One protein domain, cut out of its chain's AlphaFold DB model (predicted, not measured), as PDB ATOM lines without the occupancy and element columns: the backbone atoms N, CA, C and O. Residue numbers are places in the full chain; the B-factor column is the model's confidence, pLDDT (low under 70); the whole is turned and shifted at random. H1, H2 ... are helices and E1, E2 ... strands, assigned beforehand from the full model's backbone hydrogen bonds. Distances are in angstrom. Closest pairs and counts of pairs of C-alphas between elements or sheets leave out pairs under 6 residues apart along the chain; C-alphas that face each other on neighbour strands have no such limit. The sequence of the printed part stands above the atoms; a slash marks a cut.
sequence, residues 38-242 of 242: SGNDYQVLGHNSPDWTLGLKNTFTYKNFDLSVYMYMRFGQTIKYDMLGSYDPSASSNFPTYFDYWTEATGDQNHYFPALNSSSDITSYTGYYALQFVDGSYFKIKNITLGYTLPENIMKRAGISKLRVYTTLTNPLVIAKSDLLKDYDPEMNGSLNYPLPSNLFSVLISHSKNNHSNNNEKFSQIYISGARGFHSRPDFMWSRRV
ATOM      1  N   SER A  38      16.987  22.741 124.339       84.31
ATOM      2  CA  SER A  38      15.861  22.712 125.269       84.31
ATOM      3  C   SER A  38      14.732  21.800 124.781       84.31
ATOM      4  O   SER A  38      14.705  21.350 123.636       84.31
ATOM      5  N   GLY A  39      13.736  21.563 125.642       82.38
ATOM      6  CA  GLY A  39      12.518  20.829 125.277       82.38
ATOM      7  C   GLY A  39      11.726  21.460 124.120       82.38
ATOM      8  O   GLY A  39      10.978  20.763 123.439       82.38
ATOM      9  N   ASN A  40      11.925  22.753 123.857       85.19
ATOM     10  CA  ASN A  40      11.250  23.470 122.775       85.19
ATOM     11  C   ASN A  40      11.881  23.216 121.398       85.19
ATOM     12  O   ASN A  40      11.306  23.614 120.389       85.19
ATOM     13  N   ASP A  41      13.049  22.570 121.343       83.88
ATOM     14  CA  ASP A  41      13.742  22.263 120.088       83.88
ATOM     15  C   ASP A  41      13.311  20.910 119.491       83.88
ATOM     16  O   ASP A  41      13.721  20.552 118.384       83.88
ATOM     17  N   TYR A  42      12.465  20.150 120.195       85.38
ATOM     18  CA  TYR A  42      11.904  18.910 119.670       85.38
ATOM     19  C   TYR A  42      10.832  19.188 118.615       85.38
ATOM     20  O   TYR A  42       9.920  19.990 118.811       85.38
ATOM     21  N   GLN A  43      10.906  18.444 117.516       87.81
ATOM     22  CA  GLN A  43       9.934  18.484 116.432       87.81
ATOM     23  C   GLN A  43       9.506  17.073 116.031       87.81
ATOM     24  O   GLN A  43      10.255  16.104 116.183       87.81
ATOM     25  N   VAL A  44       8.297  16.961 115.486       89.12
ATOM     26  CA  VAL A  44       7.828  15.719 114.869       89.12
ATOM     27  C   VAL A  44       8.539  15.563 113.526       89.12
ATOM     28  O   VAL A  44       8.319  16.355 112.617       89.12
ATOM     29  N   LEU A  45       9.392  14.544 113.409       90.12
ATOM     30  CA  LEU A  45      10.148  14.263 112.179       90.12
ATOM     31  C   LEU A  45       9.284  13.631 111.081       90.12
ATOM     32  O   LEU A  45       9.572  13.777 109.900       90.12
ATOM     33  N   GLY A  46       8.231  12.919 111.477       91.38
ATOM     34  CA  GLY A  46       7.312  12.247 110.571       91.38
ATOM     35  C   GLY A  46       6.478  11.200 111.297       91.38
ATOM     36  O   GLY A  46       6.474  11.124 112.528       91.38
ATOM     37  N   HIS A  47       5.774  10.374 110.529       93.12
ATOM     38  CA  HIS A  47       4.953   9.289 111.052       93.12
ATOM     39  C   HIS A  47       5.152   8.002 110.253       93.12
ATOM     40  O   HIS A  47       5.457   8.020 109.062       93.12
ATOM     41  N   ASN A  48       4.941   6.866 110.915       94.12
ATOM     42  CA  ASN A  48       5.150   5.556 110.303       94.12
ATOM     43  C   ASN A  48       4.004   5.122 109.367       94.12
ATOM     44  O   ASN A  48       4.132   4.186 108.583       94.12
ATOM     45  N   SER A  49       2.849   5.778 109.454       94.81
ATOM     46  CA  SER A  49       1.739   5.526 108.535       94.81
ATOM     47  C   SER A  49       2.031   6.174 107.180       94.81
ATOM     48  O   SER A  49       2.436   7.322 107.153       94.81
ATOM     49  N   PRO A  50       1.856   5.500 106.041       95.81
ATOM     50  CA  PRO A  50       1.988   6.161 104.746       95.81
ATOM     51  C   PRO A  50       0.795   7.086 104.488       95.81
ATOM     52  O   PRO A  50      -0.343   6.717 104.780       95.81
ATOM     53  N   ASP A  51       1.049   8.234 103.864       95.94
ATOM     54  CA  ASP A  51      -0.005   9.131 103.377       95.94
ATOM     55  C   ASP A  51      -0.807   8.463 102.257       95.94
ATOM     56  O   ASP A  51      -2.032   8.562 102.188       95.94
ATOM     57  N   TRP A  52      -0.099   7.750 101.372       94.81
ATOM     58  CA  TRP A  52      -0.683   7.085 100.214       94.81
ATOM     59  C   TRP A  52      -0.095   5.695 100.018       94.81
ATOM     60  O   TRP A  52       1.117   5.476 100.112       94.81
ATOM     61  N   THR A  53      -0.964   4.749  99.667       96.62
ATOM     62  CA  THR A  53      -0.559   3.412  99.230       96.62
ATOM     63  C   THR A  53      -1.275   3.051  97.939       96.62
ATOM     64  O   THR A  53      -2.448   3.375  97.761       96.62
ATOM     65  N   LEU A  54      -0.568   2.388  97.026       97.25
ATOM     66  CA  LEU A  54      -1.120   1.971  95.742       97.25
ATOM     67  C   LEU A  54      -0.655   0.556  95.409       97.25
ATOM     68  O   LEU A  54       0.530   0.242  95.490       97.25
ATOM     69  N   GLY A  55      -1.596  -0.295  95.008       96.88
ATOM     70  CA  GLY A  55      -1.326  -1.630  94.487       96.88
ATOM     71  C   GLY A  55      -1.887  -1.761  93.079       96.88
ATOM     72  O   GLY A  55      -3.078  -1.554  92.869       96.88
ATOM     73  N   LEU A  56      -1.042  -2.130  92.119       97.38
ATOM     74  CA  LEU A  56      -1.434  -2.321  90.724       97.38
ATOM     75  C   LEU A  56      -1.114  -3.747  90.301       97.38
ATOM     76  O   LEU A  56       0.050  -4.149  90.252       97.38
ATOM     77  N   LYS A  57      -2.154  -4.515  89.976       96.94
ATOM     78  CA  LYS A  57      -2.016  -5.861  89.425       96.94
ATOM     79  C   LYS A  57      -2.487  -5.865  87.978       96.94
ATOM     80  O   LYS A  57      -3.660  -5.629  87.715       96.94
ATOM     81  N   ASN A  58      -1.576  -6.178  87.066       97.25
ATOM     82  CA  ASN A  58      -1.859  -6.280  85.641       97.25
ATOM     83  C   ASN A  58      -1.677  -7.725  85.191       97.25
ATOM     84  O   ASN A  58      -0.641  -8.327  85.473       97.25
ATOM     85  N   THR A  59      -2.669  -8.260  84.485       96.62
ATOM     86  CA  THR A  59      -2.607  -9.599  83.896       96.62
ATOM     87  C   THR A  59      -2.812  -9.485  82.395       96.62
ATOM     88  O   THR A  59      -3.874  -9.064  81.943       96.62
ATOM     89  N   PHE A  60      -1.803  -9.883  81.633       97.19
ATOM     90  CA  PHE A  60      -1.845  -9.955  80.182       97.19
ATOM     91  C   PHE A  60      -1.979 -11.412  79.767       97.19
ATOM     92  O   PHE A  60      -1.208 -12.260  80.209       97.19
ATOM     93  N   THR A  61      -2.933 -11.695  78.889       96.06
ATOM     94  CA  THR A  61      -3.141 -13.043  78.363       96.06
ATOM     95  C   THR A  61      -3.051 -12.987  76.852       96.06
ATOM     96  O   THR A  61      -3.752 -12.207  76.211       96.06
ATOM     97  N   TYR A  62      -2.196 -13.826  76.274       95.25
ATOM     98  CA  TYR A  62      -2.076 -13.958  74.831       95.25
ATOM     99  C   TYR A  62      -1.946 -15.429  74.448       95.25
ATOM    100  O   TYR A  62      -0.945 -16.088  74.739       95.25
ATOM    101  N   LYS A  63      -2.974 -15.950  73.768       93.25
ATOM    102  CA  LYS A  63      -3.115 -17.379  73.453       93.25
ATOM    103  C   LYS A  63      -2.986 -18.227  74.728       93.25
ATOM    104  O   LYS A  63      -3.801 -18.117  75.636       93.25
ATOM    105  N   ASN A  64      -1.952 -19.056  74.785       93.56
ATOM    106  CA  ASN A  64      -1.655 -19.989  75.861       93.56
ATOM    107  C   ASN A  64      -0.674 -19.417  76.898       93.56
ATOM    108  O   ASN A  64      -0.355 -20.115  77.860       93.56
ATOM    109  N   PHE A  65      -0.194 -18.187  76.698       95.44
ATOM    110  CA  PHE A  65       0.674 -17.475  77.631       95.44
ATOM    111  C   PHE A  65      -0.131 -16.531  78.518       95.44
ATOM    112  O   PHE A  65      -1.054 -15.855  78.058       95.44
ATOM    113  N   ASP A  66       0.278 -16.450  79.778       95.94
ATOM    114  CA  ASP A  66      -0.230 -15.492  80.749       95.94
ATOM    115  C   ASP A  66       0.941 -14.819  81.482       95.94
ATOM    116  O   ASP A  66       1.907 -15.475  81.861       95.94
ATOM    117  N   LEU A  67       0.881 -13.499  81.643       96.69
ATOM    118  CA  LEU A  67       1.856 -12.703  82.384       96.69
ATOM    119  C   LEU A  67       1.113 -11.870  83.424       96.69
ATOM    120  O   LEU A  67       0.309 -11.013  83.072       96.69
ATOM    121  N   SER A  68       1.405 -12.089  84.701       97.06
ATOM    122  CA  SER A  68       0.869 -11.311  85.817       97.06
ATOM    123  C   SER A  68       1.989 -10.522  86.482       97.06
ATOM    124  O   SER A  68       2.952 -11.109  86.967       97.06
ATOM    125  N   VAL A  69       1.833  -9.206  86.587       97.44
ATOM    126  CA  VAL A  69       2.757  -8.314  87.299       97.44
ATOM    127  C   VAL A  69       2.004  -7.628  88.430       97.44
ATOM    128  O   VAL A  69       0.962  -7.014  88.200       97.44
ATOM    129  N   TYR A  70       2.524  -7.734  89.652       97.38
ATOM    130  CA  TYR A  70       2.002  -7.037  90.823       97.38
ATOM    131  C   TYR A  70       3.021  -6.022  91.336       97.38
ATOM    132  O   TYR A  70       4.113  -6.389  91.770       97.38
ATOM    133  N   MET A  71       2.638  -4.751  91.286       97.44
ATOM    134  CA  MET A  71       3.401  -3.604  91.763       97.44
ATOM    135  C   MET A  71       2.747  -3.030  93.016       97.44
ATOM    136  O   MET A  71       1.521  -3.050  93.146       97.44
ATOM    137  N   TYR A  72       3.562  -2.506  93.923       96.62
ATOM    138  CA  TYR A  72       3.114  -1.911  95.172       96.62
ATOM    139  C   TYR A  72       3.954  -0.681  95.517       96.62
ATOM    140  O   TYR A  72       5.164  -0.668  95.299       96.62
ATOM    141  N   MET A  73       3.307   0.352  96.041       96.38
ATOM    142  CA  MET A  73       3.911   1.638  96.379       96.38
ATOM    143  C   MET A  73       3.418   2.120  97.737       96.38
ATOM    144  O   MET A  73       2.235   1.964  98.057       96.38
ATOM    145  N   ARG A  74       4.308   2.769  98.492       97.06
ATOM    146  CA  ARG A  74       3.971   3.562  99.681       97.06
ATOM    147  C   ARG A  74       4.717   4.886  99.634       97.06
ATOM    148  O   ARG A  74       5.915   4.890  99.365       97.06
ATOM    149  N   PHE A  75       4.020   5.979  99.918       96.56
ATOM    150  CA  PHE A  75       4.587   7.326  99.929       96.56
ATOM    151  C   PHE A  75       4.199   8.076 101.205       96.56
ATOM    152  O   PHE A  75       3.081   7.917 101.695       96.56
ATOM    153  N   GLY A  76       5.127   8.886 101.720       95.50
ATOM    154  CA  GLY A  76       4.906   9.781 102.864       95.50
ATOM    155  C   GLY A  76       5.150   9.158 104.241       95.50
ATOM    156  O   GLY A  76       4.881   9.790 105.252       95.50
ATOM    157  N   GLN A  77       5.668   7.927 104.313       96.06
ATOM    158  CA  GLN A  77       6.017   7.309 105.598       96.06
ATOM    159  C   GLN A  77       7.460   7.630 106.002       96.06
ATOM    160  O   GLN A  77       8.364   7.643 105.167       96.06
ATOM    161  N   THR A  78       7.684   7.808 107.298       96.62
ATOM    162  CA  THR A  78       9.015   7.897 107.911       96.62
ATOM    163  C   THR A  78       9.271   6.641 108.727       96.62
ATOM    164  O   THR A  78       8.477   6.302 109.605       96.62
ATOM    165  N   ILE A  79      10.382   5.961 108.449       95.88
ATOM    166  CA  ILE A  79      10.788   4.745 109.159       95.88
ATOM    167  C   ILE A  79      12.022   5.021 110.009       95.88
ATOM    168  O   ILE A  79      12.859   5.848 109.651       95.88
ATOM    169  N   LYS A  80      12.147   4.297 111.121       94.19
ATOM    170  CA  LYS A  80      13.366   4.273 111.926       94.19
ATOM    171  C   LYS A  80      14.267   3.149 111.420       94.19
ATOM    172  O   LYS A  80      13.965   1.993 111.687       94.19
ATOM    173  N   TYR A  81      15.331   3.469 110.693       93.38
ATOM    174  CA  TYR A  81      16.231   2.486 110.096       93.38
ATOM    175  C   TYR A  81      17.395   2.133 111.033       93.38
ATOM    176  O   TYR A  81      18.264   2.962 111.298       93.38
ATOM    177  N   ASP A  82      17.434   0.881 111.503       91.25
ATOM    178  CA  ASP A  82      18.402   0.411 112.507       91.25
ATOM    179  C   ASP A  82      19.864   0.512 112.028       91.25
ATOM    180  O   ASP A  82      20.769   0.725 112.834       91.25
ATOM    181  N   MET A  83      20.112   0.406 110.716       89.75
ATOM    182  CA  MET A  83      21.467   0.479 110.150       89.75
ATOM    183  C   MET A  83      22.115   1.839 110.409       89.75
ATOM    184  O   MET A  83      23.265   1.880 110.830       89.75
ATOM    185  N   LEU A  84      21.381   2.946 110.238       88.94
ATOM    186  CA  LEU A  84      21.906   4.289 110.531       88.94
ATOM    187  C   LEU A  84      22.234   4.449 112.021       88.94
ATOM    188  O   LEU A  84      23.139   5.193 112.384       88.94
ATOM    189  N   GLY A  85      21.542   3.691 112.875       87.62
ATOM    190  CA  GLY A  85      21.830   3.588 114.303       87.62
ATOM    191  C   GLY A  85      23.080   2.771 114.653       87.62
ATOM    192  O   GLY A  85      23.422   2.663 115.828       87.62
ATOM    193  N   SER A  86      23.743   2.170 113.664       87.94
ATOM    194  CA  SER A  86      24.995   1.425 113.848       87.94
ATOM    195  C   SER A  86      26.232   2.268 113.531       87.94
ATOM    196  O   SER A  86      27.339   1.737 113.545       87.94
ATOM    197  N   TYR A  87      26.066   3.553 113.192       88.69
ATOM    198  CA  TYR A  87      27.211   4.438 113.017       88.69
ATOM    199  C   TYR A  87      27.948   4.613 114.344       88.69
ATOM    200  O   TYR A  87      27.339   4.957 115.359       88.69
ATOM    201  N   ASP A  88      29.262   4.415 114.311       89.69
ATOM    202  CA  ASP A  88      30.120   4.516 115.480       89.69
ATOM    203  C   ASP A  88      31.272   5.501 115.214       89.69
ATOM    204  O   ASP A  88      32.249   5.147 114.544       89.69
ATOM    205  N   PRO A  89      31.198   6.730 115.754       89.19
ATOM    206  CA  PRO A  89      32.219   7.744 115.563       89.19
ATOM    207  C   PRO A  89      33.527   7.361 116.256       89.19
ATOM    208  O   PRO A  89      34.578   7.856 115.857       89.19
ATOM    209  N   SER A  90      33.506   6.463 117.246       89.69
ATOM    210  CA  SER A  90      34.729   6.009 117.909       89.69
ATOM    211  C   SER A  90      35.575   5.076 117.037       89.69
ATOM    212  O   SER A  90      36.728   4.803 117.377       89.69
ATOM    213  N   ALA A  91      35.015   4.603 115.915       84.94
ATOM    214  CA  ALA A  91      35.595   3.579 115.049       84.94
ATOM    215  C   ALA A  91      35.939   2.275 115.800       84.94
ATOM    216  O   ALA A  91      36.826   1.526 115.387       84.94
ATOM    217  N   SER A  92      35.239   1.990 116.906       87.81
ATOM    218  CA  SER A  92      35.394   0.741 117.660       87.81
ATOM    219  C   SER A  92      34.712  -0.448 116.975       87.81
ATOM    220  O   SER A  92      35.065  -1.605 117.219       87.81
ATOM    221  N   SER A  93      33.761  -0.167 116.082       86.00
ATOM    222  CA  SER A  93      33.011  -1.142 115.301       86.00
ATOM    223  C   SER A  93      33.002  -0.800 113.809       86.00
ATOM    224  O   SER A  93      33.211   0.340 113.397       86.00
ATOM    225  N   ASN A  94      32.777  -1.820 112.976       85.38
ATOM    226  CA  ASN A  94      32.648  -1.635 111.534       85.38
ATOM    227  C   ASN A  94      31.241  -1.140 111.192       85.38
ATOM    228  O   ASN A  94      30.253  -1.753 111.594       85.38
ATOM    229  N   PHE A  95      31.165  -0.117 110.349       87.00
ATOM    230  CA  PHE A  95      29.932   0.356 109.726       87.00
ATOM    231  C   PHE A  95      30.078   0.363 108.192       87.00
ATOM    232  O   PHE A  95      31.192   0.239 107.670       87.00
ATOM    233  N   PRO A  96      28.970   0.435 107.432       85.69
ATOM    234  CA  PRO A  96      29.014   0.364 105.979       85.69
ATOM    235  C   PRO A  96      29.829   1.491 105.343       85.69
ATOM    236  O   PRO A  96      29.772   2.643 105.760       85.69
ATOM    237  N   THR A  97      30.528   1.175 104.252       85.00
ATOM    238  CA  THR A  97      31.402   2.123 103.538       85.00
ATOM    239  C   THR A  97      30.663   3.267 102.850       85.00
ATOM    240  O   THR A  97      31.295   4.229 102.432       85.00
ATOM    241  N   TYR A  98      29.341   3.161 102.697       83.69
ATOM    242  CA  TYR A  98      28.508   4.205 102.104       83.69
ATOM    243  C   TYR A  98      28.043   5.257 103.119       83.69
ATOM    244  O   TYR A  98      27.286   6.149 102.748       83.69
ATOM    245  N   PHE A  99      28.434   5.144 104.393       87.38
ATOM    246  CA  PHE A  99      28.110   6.162 105.385       87.38
ATOM    247  C   PHE A  99      28.914   7.419 105.087       87.38
ATOM    248  O   PHE A  99      30.138   7.381 104.987       87.38
ATOM    249  N   ASP A 100      28.191   8.519 104.939       87.56
ATOM    250  CA  ASP A 100      28.742   9.811 104.581       87.56
ATOM    251  C   ASP A 100      29.034  10.622 105.846       87.56
ATOM    252  O   ASP A 100      28.113  11.091 106.520       87.56
ATOM    253  N   TYR A 101      30.315  10.729 106.195       87.62
ATOM    254  CA  TYR A 101      30.798  11.449 107.370       87.62
ATOM    255  C   TYR A 101      31.971  12.357 107.014       87.62
ATOM    256  O   TYR A 101      32.722  12.116 106.066       87.62
ATOM    257  N   TRP A 102      32.146  13.390 107.831       85.94
ATOM    258  CA  TRP A 102      33.206  14.372 107.654       85.94
ATOM    259  C   TRP A 102      34.608  13.779 107.803       85.94
ATOM    260  O   TRP A 102      34.900  13.074 108.773       85.94
ATOM    261  N   THR A 103      35.509  14.165 106.896       83.88
ATOM    262  CA  THR A 103      36.954  13.951 107.020       83.88
ATOM    263  C   THR A 103      37.716  15.215 106.626       83.88
ATOM    264  O   THR A 103      37.226  16.044 105.861       83.88
ATOM    265  N   GLU A 104      38.964  15.343 107.077       82.06
ATOM    266  CA  GLU A 104      39.830  16.455 106.659       82.06
ATOM    267  C   GLU A 104      40.012  16.503 105.128       82.06
ATOM    268  O   GLU A 104      40.112  17.579 104.544       82.06
ATOM    269  N   ALA A 105      39.990  15.342 104.466       80.56
ATOM    270  CA  ALA A 105      40.110  15.240 103.015       80.56
ATOM    271  C   ALA A 105      38.854  15.706 102.257       80.56
ATOM    272  O   ALA A 105      38.982  16.156 101.119       80.56
ATOM    273  N   THR A 106      37.657  15.585 102.848       78.81
ATOM    274  CA  THR A 106      36.407  16.046 102.217       78.81
ATOM    275  C   THR A 106      36.208  17.547 102.396       78.81
ATOM    276  O   THR A 106      35.742  18.205 101.471       78.81
ATOM    277  N   GLY A 107      36.626  18.114 103.533       68.44
ATOM    278  CA  GLY A 107      36.757  19.562 103.741       68.44
ATOM    279  C   GLY A 107      35.450  20.374 103.776       68.44
ATOM    280  O   GLY A 107      35.477  21.528 104.204       68.44
ATOM    281  N   ASP A 108      34.312  19.803 103.376       72.62
ATOM    282  CA  ASP A 108      32.977  20.394 103.509       72.62
ATOM    283  C   ASP A 108      32.272  19.906 104.782       72.62
ATOM    284  O   ASP A 108      32.657  18.891 105.338       72.62
ATOM    285  N   GLN A 109      31.276  20.638 105.292       70.31
ATOM    286  CA  GLN A 109      30.517  20.265 106.502       70.31
ATOM    287  C   GLN A 109      29.191  19.550 106.188       70.31
ATOM    288  O   GLN A 109      28.403  19.294 107.097       70.31
ATOM    289  N   ASN A 110      28.919  19.243 104.917       78.00
ATOM    290  CA  ASN A 110      27.612  18.791 104.441       78.00
ATOM    291  C   ASN A 110      27.519  17.264 104.430       78.00
ATOM    292  O   ASN A 110      27.193  16.660 103.411       78.00
ATOM    293  N   HIS A 111      27.769  16.658 105.587       83.81
ATOM    294  CA  HIS A 111      27.737  15.212 105.758       83.81
ATOM    295  C   HIS A 111      26.571  14.774 106.644       83.81
ATOM    296  O   HIS A 111      26.181  15.477 107.579       83.81
ATOM    297  N   TYR A 112      26.015  13.596 106.360       85.50
ATOM    298  CA  TYR A 112      24.888  13.062 107.132       85.50
ATOM    299  C   TYR A 112      25.287  12.660 108.559       85.50
ATOM    300  O   TYR A 112      24.523  12.855 109.507       85.50
ATOM    301  N   PHE A 113      26.486  12.100 108.717       87.12
ATOM    302  CA  PHE A 113      27.017  11.637 109.994       87.12
ATOM    303  C   PHE A 113      28.125  12.563 110.522       87.12
ATOM    304  O   PHE A 113      28.886  13.139 109.737       87.12
ATOM    305  N   PRO A 114      28.259  12.703 111.856       85.50
ATOM    306  CA  PRO A 114      29.315  13.523 112.442       85.50
ATOM    307  C   PRO A 114      30.697  12.918 112.178       85.50
ATOM    308  O   PRO A 114      30.820  11.721 111.937       85.50
ATOM    309  N   ALA A 115      31.744  13.738 112.270       87.31
ATOM    310  CA  ALA A 115      33.131  13.291 112.156       87.31
ATOM    311  C   ALA A 115      33.468  12.141 113.123       87.31
ATOM    312  O   ALA A 115      32.908  12.043 114.220       87.31
ATOM    313  N   LEU A 116      34.441  11.312 112.740       88.88
ATOM    314  CA  LEU A 116      35.005  10.315 113.647       88.88
ATOM    315  C   LEU A 116      35.677  10.998 114.843       88.88
ATOM    316  O   LEU A 116      36.420  11.970 114.702       88.88
ATOM    317  N   ASN A 117      35.430  10.453 116.025       89.12
ATOM    318  CA  ASN A 117      36.003  10.885 117.283       89.12
ATOM    319  C   ASN A 117      36.143   9.677 118.217       89.12
ATOM    320  O   ASN A 117      35.174   9.234 118.831       89.12
ATOM    321  N   SER A 118      37.375   9.188 118.369       88.12
ATOM    322  CA  SER A 118      37.718   8.036 119.217       88.12
ATOM    323  C   SER A 118      37.367   8.214 120.697       88.12
ATOM    324  O   SER A 118      37.304   7.234 121.433       88.12
ATOM    325  N   SER A 119      37.145   9.451 121.147       88.31
ATOM    326  CA  SER A 119      36.832   9.786 122.540       88.31
ATOM    327  C   SER A 119      35.343  10.054 122.774       88.31
ATOM    328  O   SER A 119      34.972  10.548 123.838       88.31
ATOM    329  N   SER A 120      34.477   9.807 121.790       83.44
ATOM    330  CA  SER A 120      33.050  10.127 121.882       83.44
ATOM    331  C   SER A 120      32.181   8.986 121.379       83.44
ATOM    332  O   SER A 120      32.455   8.381 120.349       83.44
ATOM    333  N   ASP A 121      31.104   8.724 122.113       84.56
ATOM    334  CA  ASP A 121      30.045   7.810 121.694       84.56
ATOM    335  C   ASP A 121      29.033   8.558 120.819       84.56
ATOM    336  O   ASP A 121      28.804   9.756 121.006       84.56
ATOM    337  N   ILE A 122      28.382   7.872 119.885       81.25
ATOM    338  CA  ILE A 122      27.393   8.508 119.018       81.25
ATOM    339  C   ILE A 122      26.205   9.115 119.793       81.25
ATOM    340  O   ILE A 122      25.665  10.149 119.409       81.25
ATOM    341  N   THR A 123      25.846   8.538 120.941       83.56
ATOM    342  CA  THR A 123      24.788   9.040 121.832       83.56
ATOM    343  C   THR A 123      25.153  10.350 122.533       83.56
ATOM    344  O   THR A 123      24.264  11.035 123.035       83.56
ATOM    345  N   SER A 124      26.436  10.735 122.537       85.00
ATOM    346  CA  SER A 124      26.888  12.036 123.051       85.00
ATOM    347  C   SER A 124      26.548  13.198 122.110       85.00
ATOM    348  O   SER A 124      26.485  14.349 122.544       85.00
ATOM    349  N   TYR A 125      26.273  12.908 120.834       82.44
ATOM    350  CA  TYR A 125      25.864  13.907 119.857       82.44
ATOM    351  C   TYR A 125      24.376  14.197 120.017       82.44
ATOM    352  O   TYR A 125      23.518  13.314 119.907       82.44
ATOM    353  N   THR A 126      24.047  15.463 120.267       81.88
ATOM    354  CA  THR A 126      22.642  15.837 120.422       81.88
ATOM    355  C   THR A 126      21.899  15.661 119.103       81.88
ATOM    356  O   THR A 126      22.400  16.014 118.041       81.88
ATOM    357  N   GLY A 127      20.692  15.097 119.171       79.94
ATOM    358  CA  GLY A 127      19.891  14.811 117.983       79.94
ATOM    359  C   GLY A 127      20.278  13.521 117.261       79.94
ATOM    360  O   GLY A 127      19.646  13.209 116.258       79.94
ATOM    361  N   TYR A 128      21.221  12.722 117.779       83.69
ATOM    362  CA  TYR A 128      21.605  11.445 117.165       83.69
ATOM    363  C   TYR A 128      20.407  10.545 116.820       83.69
ATOM    364  O   TYR A 128      20.333   9.993 115.725       83.69
ATOM    365  N   TYR A 129      19.425  10.436 117.720       82.56
ATOM    366  CA  TYR A 129      18.232   9.623 117.473       82.56
ATOM    367  C   TYR A 129      17.454  10.057 116.225       82.56
ATOM    368  O   TYR A 129      16.826   9.210 115.593       82.56
ATOM    369  N   ALA A 130      17.510  11.338 115.849       88.12
ATOM    370  CA  ALA A 130      16.862  11.855 114.648       88.12
ATOM    371  C   ALA A 130      17.511  11.325 113.357       88.12
ATOM    372  O   ALA A 130      16.797  11.115 112.382       88.12
ATOM    373  N   LEU A 131      18.819  11.022 113.369       86.75
ATOM    374  CA  LEU A 131      19.551  10.468 112.217       86.75
ATOM    375  C   LEU A 131      19.091   9.056 111.832       86.75
ATOM    376  O   LEU A 131      19.432   8.553 110.770       86.75
ATOM    377  N   GLN A 132      18.324   8.385 112.692       91.00
ATOM    378  CA  GLN A 132      17.774   7.065 112.383       91.00
ATOM    379  C   GLN A 132      16.456   7.157 111.612       91.00
ATOM    380  O   GLN A 132      15.982   6.144 111.103       91.00
ATOM    381  N   PHE A 133      15.838   8.338 111.534       93.56
ATOM    382  CA  PHE A 133      14.556   8.530 110.867       93.56
ATOM    383  C   PHE A 133      14.761   9.004 109.434       93.56
ATOM    384  O   PHE A 133      15.417  10.009 109.171       93.56
ATOM    385  N   VAL A 134      14.180   8.263 108.495       94.62
ATOM    386  CA  VAL A 134      14.406   8.451 107.060       94.62
ATOM    387  C   VAL A 134      13.090   8.292 106.306       94.62
ATOM    388  O   VAL A 134      12.208   7.537 106.726       94.62
ATOM    389  N   ASP A 135      12.970   8.984 105.170       95.44
ATOM    390  CA  ASP A 135      11.861   8.792 104.235       95.44
ATOM    391  C   ASP A 135      11.834   7.332 103.750       95.44
ATOM    392  O   ASP A 135      12.681   6.881 102.975       95.44
ATOM    393  N   GLY A 136      10.842   6.592 104.239       96.19
ATOM    394  CA  GLY A 136      10.612   5.191 103.927       96.19
ATOM    395  C   GLY A 136       9.715   4.993 102.715       96.19
ATOM    396  O   GLY A 136       9.137   3.918 102.592       96.19
ATOM    397  N   SER A 137       9.515   6.000 101.863       96.88
ATOM    398  CA  SER A 137       8.726   5.873 100.637       96.88
ATOM    399  C   SER A 137       9.426   4.973  99.621       96.88
ATOM    400  O   SER A 137      10.639   5.063  99.420       96.88
ATOM    401  N   TYR A 138       8.663   4.118  98.938       95.88
ATOM    402  CA  TYR A 138       9.210   3.180  97.962       95.88
ATOM    403  C   TYR A 138       8.203   2.750  96.897       95.88
ATOM    404  O   TYR A 138       6.984   2.757  97.090       95.88
ATOM    405  N   PHE A 139       8.758   2.272  95.788       96.12
ATOM    406  CA  PHE A 139       8.090   1.458  94.783       96.12
ATOM    407  C   PHE A 139       8.713   0.064  94.775       96.12
ATOM    408  O   PHE A 139       9.933  -0.081  94.813       96.12
ATOM    409  N   LYS A 140       7.891  -0.978  94.678       94.56
ATOM    410  CA  LYS A 140       8.380  -2.342  94.486       94.56
ATOM    411  C   LYS A 140       7.526  -3.135  93.518       94.56
ATOM    412  O   LYS A 140       6.304  -2.992  93.459       94.56
ATOM    413  N   ILE A 141       8.171  -4.059  92.821       95.00
ATOM    414  CA  ILE A 141       7.480  -5.147  92.142       95.00
ATOM    415  C   ILE A 141       7.431  -6.301  93.135       95.00
ATOM    416  O   ILE A 141       8.459  -6.853  93.511       95.00
ATOM    417  N   LYS A 142       6.229  -6.654  93.587       92.31
ATOM    418  CA  LYS A 142       6.008  -7.763  94.519       92.31
ATOM    419  C   LYS A 142       6.217  -9.091  93.811       92.31
ATOM    420  O   LYS A 142       6.996  -9.905  94.283       92.31
ATOM    421  N   ASN A 143       5.525  -9.294  92.688       92.69
ATOM    422  CA  ASN A 143       5.550 -10.556  91.954       92.69
ATOM    423  C   ASN A 143       5.500 -10.328  90.440       92.69
ATOM    424  O   ASN A 143       4.711  -9.510  89.964       92.69
ATOM    425  N   ILE A 144       6.272 -11.117  89.695       94.69
ATOM    426  CA  ILE A 144       6.125 -11.298  88.246       94.69
ATOM    427  C   ILE A 144       5.923 -12.786  87.998       94.69
ATOM    428  O   ILE A 144       6.801 -13.579  88.321       94.69
ATOM    429  N   THR A 145       4.793 -13.169  87.417       94.25
ATOM    430  CA  THR A 145       4.479 -14.562  87.091       94.25
ATOM    431  C   THR A 145       4.266 -14.703  85.596       94.25
ATOM    432  O   THR A 145       3.358 -14.079  85.053       94.25
ATOM    433  N   LEU A 146       5.067 -15.544  84.946       94.38
ATOM    434  CA  LEU A 146       4.892 -15.931  83.548       94.38
ATOM    435  C   LEU A 146       4.456 -17.393  83.496       94.38
ATOM    436  O   LEU A 146       5.177 -18.277  83.958       94.38
ATOM    437  N   GLY A 147       3.285 -17.647  82.930       93.81
ATOM    438  CA  GLY A 147       2.720 -18.972  82.742       93.81
ATOM    439  C   GLY A 147       2.522 -19.331  81.276       93.81
ATOM    440  O   GLY A 147       2.254 -18.484  80.427       93.81
ATOM    441  N   TYR A 148       2.629 -20.626  80.991       92.38
ATOM    442  CA  TYR A 148       2.221 -21.234  79.735       92.38
ATOM    443  C   TYR A 148       1.350 -22.460  80.007       92.38
ATOM    444  O   TYR A 148       1.755 -23.400  80.700       92.38
ATOM    445  N   THR A 149       0.140 -22.458  79.456       92.56
ATOM    446  CA  THR A 149      -0.790 -23.589  79.540       92.56
ATOM    447  C   THR A 149      -0.707 -24.403  78.256       92.56
ATOM    448  O   THR A 149      -0.989 -23.880  77.181       92.56
ATOM    449  N   LEU A 150      -0.352 -25.687  78.337       89.75
ATOM    450  CA  LEU A 150      -0.236 -26.519  77.138       89.75
ATOM    451  C   LEU A 150      -1.596 -26.652  76.421       89.75
ATOM    452  O   LEU A 150      -2.612 -26.861  77.089       89.75
ATOM    453  N   PRO A 151      -1.625 -26.568  75.077       89.56
ATOM    454  CA  PRO A 151      -2.833 -26.772  74.286       89.56
ATOM    455  C   PRO A 151      -3.514 -28.125  74.546       89.56
ATOM    456  O   PRO A 151      -2.862 -29.172  74.602       89.56
ATOM    457  N   GLU A 152      -4.845 -28.120  74.645       85.25
ATOM    458  CA  GLU A 152      -5.630 -29.320  74.970       85.25
ATOM    459  C   GLU A 152      -5.463 -30.462  73.962       85.25
ATOM    460  O   GLU A 152      -5.505 -31.630  74.333       85.25
ATOM    461  N   ASN A 153      -5.260 -30.151  72.682       84.62
ATOM    462  CA  ASN A 153      -5.083 -31.150  71.625       84.62
ATOM    463  C   ASN A 153      -3.859 -32.057  71.859       84.62
ATOM    464  O   ASN A 153      -3.901 -33.238  71.510       84.62
ATOM    465  N   ILE A 154      -2.799 -31.534  72.482       83.50
ATOM    466  CA  ILE A 154      -1.610 -32.307  72.865       83.50
ATOM    467  C   ILE A 154      -1.898 -33.100  74.149       83.50
ATOM    468  O   ILE A 154      -1.523 -34.265  74.266       83.50
ATOM    469  N   MET A 155      -2.616 -32.492  75.096       83.38
ATOM    470  CA  MET A 155      -2.894 -33.072  76.416       83.38
ATOM    471  C   MET A 155      -3.923 -34.204  76.400       83.38
ATOM    472  O   MET A 155      -3.758 -35.189  77.124       83.38
ATOM    473  N   LYS A 156      -4.915 -34.145  75.502       80.31
ATOM    474  CA  LYS A 156      -5.923 -35.203  75.326       80.31
ATOM    475  C   LYS A 156      -5.296 -36.564  75.001       80.31
ATOM    476  O   LYS A 156      -5.766 -37.576  75.507       80.31
ATOM    477  N   ARG A 157      -4.193 -36.600  74.240       79.44
ATOM    478  CA  ARG A 157      -3.474 -37.848  73.902       79.44
ATOM    479  C   ARG A 157      -2.766 -38.486  75.101       79.44
ATOM    480  O   ARG A 157      -2.578 -39.694  75.116       79.44
ATOM    481  N   ALA A 158      -2.394 -37.686  76.096       79.56
ATOM    482  CA  ALA A 158      -1.723 -38.139  77.312       79.56
ATOM    483  C   ALA A 158      -2.703 -38.437  78.471       79.56
ATOM    484  O   ALA A 158      -2.268 -38.753  79.579       79.56
ATOM    485  N   GLY A 159      -4.020 -38.309  78.244       80.81
ATOM    486  CA  GLY A 159      -5.035 -38.437  79.294       80.81
ATOM    487  C   GLY A 159      -4.950 -37.321  80.338       80.81
ATOM    488  O   GLY A 159      -5.222 -37.556  81.517       80.81
ATOM    489  N   ILE A 160      -4.506 -36.129  79.921       80.56
ATOM    490  CA  ILE A 160      -4.289 -34.975  80.788       80.56
ATOM    491  C   ILE A 160      -5.350 -33.901  80.536       80.56
ATOM    492  O   ILE A 160      -5.502 -33.455  79.404       80.56
ATOM    493  N   SER A 161      -6.049 -33.449  81.587       78.62
ATOM    494  CA  SER A 161      -7.079 -32.402  81.481       78.62
ATOM    495  C   SER A 161      -6.463 -31.015  81.293       78.62
ATOM    496  O   SER A 161      -6.894 -30.243  80.444       78.62
ATOM    497  N   LYS A 162      -5.422 -30.688  82.067       80.56
ATOM    498  CA  LYS A 162      -4.688 -29.419  81.966       80.56
ATOM    499  C   LYS A 162      -3.253 -29.621  82.423       80.56
ATOM    500  O   LYS A 162      -3.023 -30.377  83.366       80.56
ATOM    501  N   LEU A 163      -2.311 -28.953  81.762       84.19
ATOM    502  CA  LEU A 163      -0.926 -28.834  82.208       84.19
ATOM    503  C   LEU A 163      -0.496 -27.376  82.065       84.19
ATOM    504  O   LEU A 163      -0.537 -26.828  80.962       84.19
ATOM    505  N   ARG A 164      -0.093 -26.746  83.166       86.81
ATOM    506  CA  ARG A 164       0.473 -25.391  83.154       86.81
ATOM    507  C   ARG A 164       1.851 -25.420  83.779       86.81
ATOM    508  O   ARG A 164       2.010 -25.969  84.867       86.81
ATOM    509  N   VAL A 165       2.801 -24.810  83.084       88.00
ATOM    510  CA  VAL A 165       4.140 -24.524  83.585       88.00
ATOM    511  C   VAL A 165       4.202 -23.027  83.801       88.00
ATOM    512  O   VAL A 165       3.876 -22.265  82.894       88.00
ATOM    513  N   TYR A 166       4.582 -22.594  84.992       87.81
ATOM    514  CA  TYR A 166       4.787 -21.176  85.248       87.81
ATOM    515  C   TYR A 166       6.026 -20.946  86.083       87.81
ATOM    516  O   TYR A 166       6.440 -21.820  86.840       87.81
ATOM    517  N   THR A 167       6.584 -19.756  85.919       89.25
ATOM    518  CA  THR A 167       7.646 -19.212  86.744       89.25
ATOM    519  C   THR A 167       7.154 -17.982  87.488       89.25
ATOM    520  O   THR A 167       6.421 -17.178  86.913       89.25
ATOM    521  N   THR A 168       7.540 -17.833  88.756       87.56
ATOM    522  CA  THR A 168       7.321 -16.597  89.518       87.56
ATOM    523  C   THR A 168       8.626 -16.046  90.076       87.56
ATOM    524  O   THR A 168       9.377 -16.781  90.720       87.56
ATOM    525  N   LEU A 169       8.843 -14.749  89.852       90.56
ATOM    526  CA  LEU A 169       9.826 -13.904  90.524       90.56
ATOM    527  C   LEU A 169       9.135 -13.197  91.695       90.56
ATOM    528  O   LEU A 169       8.076 -12.598  91.491       90.56
ATOM    529  N   THR A 170       9.729 -13.220  92.886       89.81
ATOM    530  CA  THR A 170       9.204 -12.542  94.083       89.81
ATOM    531  C   THR A 170      10.208 -11.514  94.584       89.81
ATOM    532  O   THR A 170      11.386 -11.823  94.733       89.81
ATOM    533  N   ASN A 171       9.726 -10.297  94.846       89.44
ATOM    534  CA  ASN A 171      10.531  -9.112  95.142       89.44
ATOM    535  C   ASN A 171      11.703  -8.913  94.150       89.44
ATOM    536  O   ASN A 171      12.845  -8.763  94.590       89.44
ATOM    537  N   PRO A 172      11.478  -8.949  92.816       89.75
ATOM    538  CA  PRO A 172      12.561  -8.767  91.847       89.75
ATOM    539  C   PRO A 172      13.124  -7.339  91.809       89.75
ATOM    540  O   PRO A 172      14.217  -7.145  91.289       89.75
ATOM    541  N   LEU A 173      12.377  -6.342  92.299       91.12
ATOM    542  CA  LEU A 173      12.786  -4.940  92.275       91.12
ATOM    543  C   LEU A 173      12.179  -4.172  93.450       91.12
ATOM    544  O   LEU A 173      10.963  -4.216  93.656       91.12
ATOM    545  N   VAL A 174      13.026  -3.416  94.146       92.38
ATOM    546  CA  VAL A 174      12.656  -2.430  95.166       92.38
ATOM    547  C   VAL A 174      13.433  -1.149  94.871       92.38
ATOM    548  O   VAL A 174      14.638  -1.197  94.647       92.38
ATOM    549  N   ILE A 175      12.733  -0.020  94.834       93.62
ATOM    550  CA  ILE A 175      13.302   1.314  94.645       93.62
ATOM    551  C   ILE A 175      12.818   2.165  95.815       93.62
ATOM    552  O   ILE A 175      11.630   2.489  95.900       93.62
ATOM    553  N   ALA A 176      13.731   2.495  96.725       94.81
ATOM    554  CA  ALA A 176      13.480   3.444  97.799       94.81
ATOM    555  C   ALA A 176      13.680   4.878  97.292       94.81
ATOM    556  O   ALA A 176      14.480   5.120  96.390       94.81
ATOM    557  N   LYS A 177      12.940   5.830  97.865       94.25
ATOM    558  CA  LYS A 177      13.103   7.258  97.562       94.25
ATOM    559  C   LYS A 177      14.346   7.851  98.236       94.25
ATOM    560  O   LYS A 177      14.951   8.756  97.678       94.25
ATOM    561  N   SER A 178      14.684   7.373  99.432       91.81
ATOM    562  CA  SER A 178      15.864   7.811 100.178       91.81
ATOM    563  C   SER A 178      17.092   6.995  99.782       91.81
ATOM    564  O   SER A 178      17.064   5.764  99.865       91.81
ATOM    565  N   ASP A 179      18.186   7.676  99.443       88.62
ATOM    566  CA  ASP A 179      19.477   7.047  99.137       88.62
ATOM    567  C   ASP A 179      20.089   6.329 100.354       88.62
ATOM    568  O   ASP A 179      20.896   5.412 100.203       88.62
ATOM    569  N   LEU A 180      19.651   6.684 101.569       88.62
ATOM    570  CA  LEU A 180      20.069   6.042 102.820       88.62
ATOM    571  C   LEU A 180      19.519   4.618 102.979       88.62
ATOM    572  O   LEU A 180      20.016   3.863 103.808       88.62
ATOM    573  N   LEU A 181      18.496   4.238 102.204       89.88
ATOM    574  CA  LEU A 181      17.892   2.897 102.214       89.88
ATOM    575  C   LEU A 181      18.449   2.005 101.098       89.88
ATOM    576  O   LEU A 181      17.762   1.111 100.596       89.88
ATOM    577  N   LYS A 182      19.689   2.257 100.674       80.94
ATOM    578  CA  LYS A 182      20.356   1.451  99.654       80.94
ATOM    579  C   LYS A 182      20.434  -0.012 100.093       80.94
ATOM    580  O   LYS A 182      20.806  -0.313 101.221       80.94
ATOM    581  N   ASP A 183      20.071  -0.913  99.183       82.56
ATOM    582  CA  ASP A 183      20.052  -2.366  99.409       82.56
ATOM    583  C   ASP A 183      19.139  -2.826 100.568       82.56
ATOM    584  O   ASP A 183      19.243  -3.954 101.050       82.56
ATOM    585  N   TYR A 184      18.197  -1.974 100.982       89.12
ATOM    586  CA  TYR A 184      17.209  -2.261 102.015       89.12
ATOM    587  C   TYR A 184      15.794  -2.314 101.426       89.12
ATOM    588  O   TYR A 184      15.450  -1.514 100.558       89.12
ATOM    589  N   ASP A 185      14.946  -3.238 101.901       91.25
ATOM    590  CA  ASP A 185      13.515  -3.242 101.560       91.25
ATOM    591  C   ASP A 185      12.733  -2.447 102.620       91.25
ATOM    592  O   ASP A 185      12.544  -2.951 103.732       91.25
ATOM    593  N   PRO A 186      12.220  -1.237 102.311       91.94
ATOM    594  CA  PRO A 186      11.545  -0.407 103.307       91.94
ATOM    595  C   PRO A 186      10.219  -1.002 103.806       91.94
ATOM    596  O   PRO A 186       9.660  -0.522 104.793       91.94
ATOM    597  N   GLU A 187       9.712  -2.080 103.188       89.94
ATOM    598  CA  GLU A 187       8.596  -2.863 103.731       89.94
ATOM    599  C   GLU A 187       8.935  -3.529 105.078       89.94
ATOM    600  O   GLU A 187       8.031  -3.813 105.864       89.94
ATOM    601  N   MET A 188      10.220  -3.721 105.383       91.25
ATOM    602  CA  MET A 188      10.697  -4.265 106.658       91.25
ATOM    603  C   MET A 188      10.700  -3.248 107.810       91.25
ATOM    604  O   MET A 188      11.073  -3.591 108.933       91.25
ATOM    605  N   ASN A 189      10.252  -2.014 107.557       92.06
ATOM    606  CA  ASN A 189      10.038  -0.991 108.580       92.06
ATOM    607  C   ASN A 189      11.288  -0.671 109.427       92.06
ATOM    608  O   ASN A 189      11.202  -0.457 110.633       92.06
ATOM    609  N   GLY A 190      12.457  -0.682 108.792       90.06
ATOM    610  CA  GLY A 190      13.738  -0.314 109.389       90.06
ATOM    611  C   GLY A 190      14.481  -1.413 110.160       90.06
ATOM    612  O   GLY A 190      15.654  -1.224 110.473       90.06
ATOM    613  N   SER A 191      13.862  -2.577 110.394       90.19
ATOM    614  CA  SER A 191      14.513  -3.716 111.059       90.19
ATOM    615  C   SER A 191      15.548  -4.417 110.174       90.19
ATOM    616  O   SER A 191      15.344  -4.530 108.964       90.19
ATOM    617  N   LEU A 192      16.607  -4.964 110.784       85.81
ATOM    618  CA  LEU A 192      17.653  -5.768 110.124       85.81
ATOM    619  C   LEU A 192      17.574  -7.285 110.403       85.81
ATOM    620  O   LEU A 192      18.361  -8.049 109.850       85.81
ATOM    621  N   ASN A 193      16.639  -7.747 111.242       79.94
ATOM    622  CA  ASN A 193      16.688  -9.106 111.807       79.94
ATOM    623  C   ASN A 193      16.444 -10.240 110.794       79.94
ATOM    624  O   ASN A 193      16.998 -11.327 110.952       79.94
ATOM    625  N   TYR A 194      15.615 -10.015 109.770       73.88
ATOM    626  CA  TYR A 194      15.264 -11.043 108.784       73.88
ATOM    627  C   TYR A 194      15.054 -10.431 107.400       73.88
ATOM    628  O   TYR A 194      13.975  -9.888 107.156       73.88
ATOM    629  N   PRO A 195      16.036 -10.512 106.483       69.44
ATOM    630  CA  PRO A 195      15.878  -9.944 105.153       69.44
ATOM    631  C   PRO A 195      14.714 -10.617 104.427       69.44
ATOM    632  O   PRO A 195      14.537 -11.836 104.502       69.44
ATOM    633  N   LEU A 196      13.931  -9.830 103.691       70.62
ATOM    634  CA  LEU A 196      12.929 -10.383 102.791       70.62
ATOM    635  C   LEU A 196      13.648 -11.108 101.645       70.62
ATOM    636  O   LEU A 196      14.367 -10.463 100.877       70.62
ATOM    637  N   PRO A 197      13.479 -12.436 101.496       66.31
ATOM    638  CA  PRO A 197      14.146 -13.156 100.427       66.31
ATOM    639  C   PRO A 197      13.617 -12.681  99.069       66.31
ATOM    640  O   PRO A 197      12.404 -12.589  98.842       66.31
ATOM    641  N   SER A 198      14.541 -12.404  98.148       62.78
ATOM    642  CA  SER A 198      14.229 -12.283  96.726       62.78
ATOM    643  C   SER A 198      14.286 -13.685  96.119       62.78
ATOM    644  O   SER A 198      15.359 -14.277  95.959       62.78
ATOM    645  N   ASN A 199      13.116 -14.263  95.832       66.38
ATOM    646  CA  ASN A 199      13.048 -15.548  95.143       66.38
ATOM    647  C   ASN A 199      13.117 -15.287  93.644       66.38
ATOM    648  O   ASN A 199      12.207 -14.702  93.051       66.38
ATOM    649  N   LEU A 200      14.201 -15.753  93.031       55.59
ATOM    650  CA  LEU A 200      14.492 -15.513  91.624       55.59
ATOM    651  C   LEU A 200      13.696 -16.415  90.691       55.59
ATOM    652  O   LEU A 200      13.637 -16.126  89.506       55.59
ATOM    653  N   PHE A 201      13.144 -17.529  91.169       58.41
ATOM    654  CA  PHE A 201      12.405 -18.447  90.312       58.41
ATOM    655  C   PHE A 201      11.649 -19.474  91.144       58.41
ATOM    656  O   PHE A 201      12.218 -20.062  92.063       58.41
ATOM    657  N   SER A 202      10.396 -19.741  90.789       59.84
ATOM    658  CA  SER A 202       9.665 -20.929  91.238       59.84
ATOM    659  C   SER A 202       8.959 -21.581  90.058       59.84
ATOM    660  O   SER A 202       8.107 -20.938  89.452       59.84
ATOM    661  N   VAL A 203       9.297 -22.831  89.716       60.97
ATOM    662  CA  VAL A 203       8.530 -23.604  88.725       60.97
ATOM    663  C   VAL A 203       7.474 -24.421  89.407       60.97
ATOM    664  O   VAL A 203       7.767 -25.177  90.332       60.97
ATOM    665  N   LEU A 204       6.264 -24.283  88.880       64.06
ATOM    666  CA  LEU A 204       5.113 -25.045  89.301       64.06
ATOM    667  C   LEU A 204       4.445 -25.690  88.098       64.06
ATOM    668  O   LEU A 204       4.027 -25.028  87.147       64.06
ATOM    669  N   ILE A 205       4.367 -27.017  88.164       63.84
ATOM    670  CA  ILE A 205       3.654 -27.847  87.200       63.84
ATOM    671  C   ILE A 205       2.351 -28.270  87.862       63.84
ATOM    672  O   ILE A 205       2.380 -28.981  88.862       63.84
ATOM    673  N   SER A 206       1.218 -27.824  87.324       60.56
ATOM    674  CA  SER A 206      -0.103 -28.271  87.776       60.56
ATOM    675  C   SER A 206      -0.739 -29.155  86.720       60.56
ATOM    676  O   SER A 206      -0.797 -28.775  85.549       60.56
ATOM    677  N   HIS A 207      -1.207 -30.323  87.151       64.25
ATOM    678  CA  HIS A 207      -1.853 -31.320  86.315       64.25
ATOM    679  C   HIS A 207      -3.162 -31.810  86.959       64.25
ATOM    680  O   HIS A 207      -3.177 -32.023  88.168       64.25
ATOM    681  N   SER A 208      -4.227 -31.993  86.167       61.59
ATOM    682  CA  SER A 208      -5.482 -32.667  86.559       61.59
ATOM    683  C   SER A 208      -5.798 -33.815  85.586       61.59
ATOM    684  O   SER A 208      -5.590 -33.661  84.376       61.59
ATOM    685  N   LYS A 209      -6.267 -34.965  86.098       59.94
ATOM    686  CA  LYS A 209      -6.818 -36.092  85.312       59.94
ATOM    687  C   LYS A 209      -8.279 -36.318  85.678       59.94
ATOM    688  O   LYS A 209      -8.589 -36.463  86.859       59.94
ATOM    689  N   ASN A 210      -9.133 -36.481  84.670       54.81
ATOM    690  CA  ASN A 210     -10.484 -37.002  84.869       54.81
ATOM    691  C   ASN A 210     -10.441 -38.519  85.046       54.81
ATOM    692  O   ASN A 210     -10.043 -39.246  84.137       54.81
ATOM    693  N   ASN A 211     -10.887 -39.001  86.203       51.84
ATOM    694  CA  ASN A 211     -11.052 -40.424  86.456       51.84
ATOM    695  C   ASN A 211     -12.505 -40.807  86.134       51.84
ATOM    696  O   ASN A 211     -13.417 -40.409  86.848       51.84
ATOM    697  N   HIS A 212     -12.742 -41.588  85.074       51.88
ATOM    698  CA  HIS A 212     -14.096 -42.000  84.644       51.88
ATOM    699  C   HIS A 212     -14.868 -42.858  85.674       51.88
ATOM    700  O   HIS A 212     -16.013 -43.219  85.434       51.88
ATOM    701  N   SER A 213     -14.262 -43.178  86.821       51.94
ATOM    702  CA  SER A 213     -14.848 -44.003  87.882       51.94
ATOM    703  C   SER A 213     -15.191 -43.227  89.162       51.94
ATOM    704  O   SER A 213     -15.839 -43.806  90.025       51.94
ATOM    705  N   ASN A 214     -14.762 -41.970  89.324       45.72
ATOM    706  CA  ASN A 214     -15.062 -41.147  90.503       45.72
ATOM    707  C   ASN A 214     -14.795 -39.669  90.181       45.72
ATOM    708  O   ASN A 214     -13.713 -39.348  89.694       45.72
ATOM    709  N   ASN A 215     -15.732 -38.777  90.524       45.56
ATOM    710  CA  ASN A 215     -15.696 -37.316  90.299       45.56
ATOM    711  C   ASN A 215     -14.578 -36.554  91.058       45.56
ATOM    712  O   ASN A 215     -14.701 -35.358  91.306       45.56
ATOM    713  N   ASN A 216     -13.481 -37.212  91.435       42.81
ATOM    714  CA  ASN A 216     -12.370 -36.587  92.146       42.81
ATOM    715  C   ASN A 216     -11.236 -36.245  91.174       42.81
ATOM    716  O   ASN A 216     -10.508 -37.129  90.713       42.81
ATOM    717  N   GLU A 217     -11.054 -34.952  90.908       47.50
ATOM    718  CA  GLU A 217      -9.857 -34.428  90.250       47.50
ATOM    719  C   GLU A 217      -8.649 -34.536  91.194       47.50
ATOM    720  O   GLU A 217      -8.669 -34.034  92.319       47.50
ATOM    721  N   LYS A 218      -7.575 -35.203  90.751       50.47
ATOM    722  CA  LYS A 218      -6.292 -35.214  91.472       50.47
ATOM    723  C   LYS A 218      -5.390 -34.108  90.939       50.47
ATOM    724  O   LYS A 218      -5.046 -34.125  89.759       50.47
ATOM    725  N   PHE A 219      -4.957 -33.218  91.829       50.50
ATOM    726  CA  PHE A 219      -3.983 -32.168  91.550       50.50
ATOM    727  C   PHE A 219      -2.648 -32.520  92.200       50.50
ATOM    728  O   PHE A 219      -2.589 -32.705  93.407       50.50
ATOM    729  N   SER A 220      -1.566 -32.563  91.428       53.38
ATOM    730  CA  SER A 220      -0.207 -32.638  91.983       53.38
ATOM    731  C   SER A 220       0.601 -31.423  91.559       53.38
ATOM    732  O   SER A 220       0.509 -31.012  90.399       53.38
ATOM    733  N   GLN A 221       1.403 -30.879  92.475       50.97
ATOM    734  CA  GLN A 221       2.274 -29.730  92.231       50.97
ATOM    735  C   GLN A 221       3.725 -30.087  92.565       50.97
ATOM    736  O   GLN A 221       4.015 -30.623  93.637       50.97
ATOM    737  N   ILE A 222       4.636 -29.784  91.641       58.34
ATOM    738  CA  ILE A 222       6.086 -29.883  91.851       58.34
ATOM    739  C   ILE A 222       6.614 -28.464  92.018       58.34
ATOM    740  O   ILE A 222       6.341 -27.636  91.154       58.34
ATOM    741  N   TYR A 223       7.341 -28.210  93.107       52.47
ATOM    742  CA  TYR A 223       7.952 -26.918  93.420       52.47
ATOM    743  C   TYR A 223       9.468 -27.014  93.245       52.47
ATOM    744  O   TYR A 223      10.114 -27.820  93.919       52.47
ATOM    745  N   ILE A 224      10.030 -26.168  92.381       57.59
ATOM    746  CA  ILE A 224      11.481 -25.955  92.279       57.59
ATOM    747  C   ILE A 224      11.731 -24.472  92.503       57.59
ATOM    748  O   ILE A 224      11.318 -23.677  91.660       57.59
ATOM    749  N   SER A 225      12.373 -24.098  93.611       50.94
ATOM    750  CA  SER A 225      12.692 -22.699  93.923       50.94
ATOM    751  C   SER A 225      14.191 -22.462  94.069       50.94
ATOM    752  O   SER A 225      14.893 -23.314  94.618       50.94
ATOM    753  N   GLY A 226      14.650 -21.293  93.616       52.81
ATOM    754  CA  GLY A 226      15.998 -20.783  93.866       52.81
ATOM    755  C   GLY A 226      15.972 -19.337  94.362       52.81
ATOM    756  O   GLY A 226      15.228 -18.509  93.829       52.81
ATOM    757  N   ALA A 227      16.783 -19.034  95.375       49.88
ATOM    758  CA  ALA A 227      16.971 -17.688  95.919       49.88
ATOM    759  C   ALA A 227      18.420 -17.226  95.689       49.88
ATOM    760  O   ALA A 227      19.338 -18.046  95.700       49.88
ATOM    761  N   ARG A 228      18.640 -15.920  95.485       44.91
ATOM    762  CA  ARG A 228      19.965 -15.305  95.685       44.91
ATOM    763  C   ARG A 228      19.916 -14.533  96.994       44.91
ATOM    764  O   ARG A 228      19.083 -13.642  97.137       44.91
ATOM    765  N   GLY A 229      20.840 -14.826  97.903       40.31
ATOM    766  CA  GLY A 229      21.231 -13.845  98.908       40.31
ATOM    767  C   GLY A 229      21.975 -12.700  98.222       40.31
ATOM    768  O   GLY A 229      22.702 -12.930  97.247       40.31
ATOM    769  N   PHE A 230      21.812 -11.470  98.713       37.97
ATOM    770  CA  PHE A 230      22.765 -10.402  98.414       37.97
ATOM    771  C   PHE A 230      24.161 -10.949  98.792       37.97
ATOM    772  O   PHE A 230      24.420 -11.187  99.963       37.97
ATOM    773  N   HIS A 231      25.010 -11.224  97.792       33.41
ATOM    774  CA  HIS A 231      26.363 -11.817  97.869       33.41
ATOM    775  C   HIS A 231      26.590 -13.353  97.876       33.41
ATOM    776  O   HIS A 231      27.736 -13.767  98.049       33.41
ATOM    777  N   SER A 232      25.632 -14.234  97.554       32.78
ATOM    778  CA  SER A 232      25.949 -15.686  97.476       32.78
ATOM    779  C   SER A 232      25.222 -16.489  96.382       32.78
ATOM    780  O   SER A 232      24.223 -16.057  95.806       32.78
ATOM    781  N   ARG A 233      25.837 -17.632  96.010       30.30
ATOM    782  CA  ARG A 233      25.436 -18.561  94.927       30.30
ATOM    783  C   ARG A 233      23.986 -19.060  95.106       30.30
ATOM    784  O   ARG A 233      23.525 -19.123  96.237       30.30
ATOM    785  N   PRO A 234      23.271 -19.409  94.017       37.59
ATOM    786  CA  PRO A 234      21.888 -19.870  94.112       37.59
ATOM    787  C   PRO A 234      21.787 -21.238  94.803       37.59
ATOM    788  O   PRO A 234      22.410 -22.199  94.349       37.59
ATOM    789  N   ASP A 235      20.953 -21.322  95.840       43.84
ATOM    790  CA  ASP A 235      20.582 -22.572  96.513       43.84
ATOM    791  C   ASP A 235      19.263 -23.115  95.940       43.84
ATOM    792  O   ASP A 235      18.304 -22.364  95.748       43.84
ATOM    793  N   PHE A 236      19.203 -24.423  95.664       40.91
ATOM    794  CA  PHE A 236      18.023 -25.099  95.113       40.91
ATOM    795  C   PHE A 236      17.332 -25.959  96.176       40.91
ATOM    796  O   PHE A 236      17.973 -26.791  96.815       40.91
ATOM    797  N   MET A 237      16.007 -25.835  96.311       46.47
ATOM    798  CA  MET A 237      15.185 -26.719  97.153       46.47
ATOM    799  C   MET A 237      14.091 -27.412  96.326       46.47
ATOM    800  O   MET A 237      13.463 -26.791  95.466       46.47
ATOM    801  N   TRP A 238      13.853 -28.699  96.605       36.12
ATOM    802  CA  TRP A 238      12.813 -29.530  95.981       36.12
ATOM    803  C   TRP A 238      11.751 -29.931  97.009       36.12
ATOM    804  O   TRP A 238      12.085 -30.416  98.088       36.12
ATOM    805  N   SER A 239      10.465 -29.800  96.666       42.69
ATOM    806  CA  SER A 239       9.379 -30.407  97.452       42.69
ATOM    807  C   SER A 239       8.211 -30.871  96.574       42.69
ATOM    808  O   SER A 239       7.910 -30.278  95.533       42.69
ATOM    809  N   ARG A 240       7.550 -31.958  96.991       32.59
ATOM    810  CA  ARG A 240       6.383 -32.559  96.326       32.59
ATOM    811  C   ARG A 240       5.198 -32.538  97.291       32.59
ATOM    812  O   ARG A 240       5.287 -33.145  98.354       32.59
ATOM    813  N   ARG A 241       4.089 -31.885  96.918       40.19
ATOM    814  CA  ARG A 241       2.784 -32.069  97.586       40.19
ATOM    815  C   ARG A 241       1.906 -32.980  96.729       40.19
ATOM    816  O   ARG A 241       1.798 -32.760  95.519       40.19
ATOM    817  N   VAL A 242       1.355 -34.015  97.360       39.12
ATOM    818  CA  VAL A 242       0.438 -35.010  96.773       39.12
ATOM    819  C   VAL A 242      -0.978 -34.714  97.235       39.12
ATOM    820  O   VAL A 242      -1.113 -34.311  98.410       39.12
TER     821      VAL A 242
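What this domain is: This is residues 38 to 242 of the 242 residues of an uncharacterized protein of Duncaniella dubosii (UniProt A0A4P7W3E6). A long, twisted sheet of seven antiparallel strands makes most of the length, with a head of loops, residues 81 to 127 and the short helix H1, beyond one end of it and the short helix H2 at the other. Between sheet and head stands a small pair, E3 and E4, where E2 and E5 are continued past sharp turns of the chain. The printed part has 205 residues, mostly strand by class, with under half of them in named elements: two helices and nine strands, in the order E1 E2 E3 H1 E4 E5 H2 E6 E7 E8 E9. The large sheet runs E1 E2 E5 E6 E7 E8 E9. The whole is only just loose, close to extended, with a radius of gyration of the C-alphas of 25.0 A, and spans 81 by 36 by 30 A.

How they stand to each other: The large sheet begins at the edge strand E1, residues 52 to 62, which forms a hairpin with E2, residues 65 to 75; N 56 and O 71 are 2.9 A apart, within hydrogen-bond range. On the other side of E2 is E5, residues 138 to 149, antiparallel at 169 degrees, with N 68 and O 145 at 2.8 A. E6, residues 162 to 176, is the next antiparallel neighbour, with N 146 and O 167 at 2.9 A. E6 begins a meander, each strand the antiparallel neighbour of the one before, that goes on through E7, residues 199 to 209, E8, residues 218 to 227, and the other edge strand E9, residues 235 to 241. Within hydrogen-bond range are N 168 and O 202 across E6 and E7, 3.2 A apart, N 203 and O 224 across E7 and E8, 2.9 A apart, and N 223 and O 239 across E8 and E9, 3.2 A apart. From edge to edge the strands' lines turn by 72 degrees. E2 runs on into E3, residues 78 to 80, at 84 degrees. E4, residues 133 to 135, runs on into E5 at 54 degrees. E3 and E4 are antiparallel, with N 79 and O 134 at 3.0 A. H1, residues 128 to 132, is not on the large sheet; its closest C-alpha to E3 is that of Gln 132, 5.2 A from that of Lys 80. H2, residues 152 to 158, only grazes the large sheet; the closest C-alphas of H2 and E6 are those of Met 155 and Lys 162, 6.9 A apart. Of the O i to N i+4 pairs, 0 of 1 in H1 and 1 of 3 in H2 are within hydrogen-bond range; of the O i to N i+3 pairs, 2 of 2 and 2 of 4 are.

Where its parts are: E1 begins at C-alpha 52, (-0.683, 7.085, 100.214), and is 33.0 A long; E2 is 33.6 A and E5 34.0 A. E6, the longest strand, measures 40.8 A and ends at C-alpha 176, (13.480, 3.444, 97.799). E7 is 30.2 A long, E8 29.5 A and E9 20.2 A, ending at C-alpha 241, (2.784, -32.069, 97.586).

The domain as a whole: The two C-alphas farthest apart are those of Glu 104 and Ser 213, at 83.7 A. The printed part has no cut. The links E3 to H1, 47 residues, and E6 to E7, 22 residues, are long; residues 38 to 51, before E1, also have no named element. Mean pLDDT of the printed part is 80.1, and 48 residues are under 70: residue 107, residue 195 and residues 197 to 242. E9 has a mean of 40.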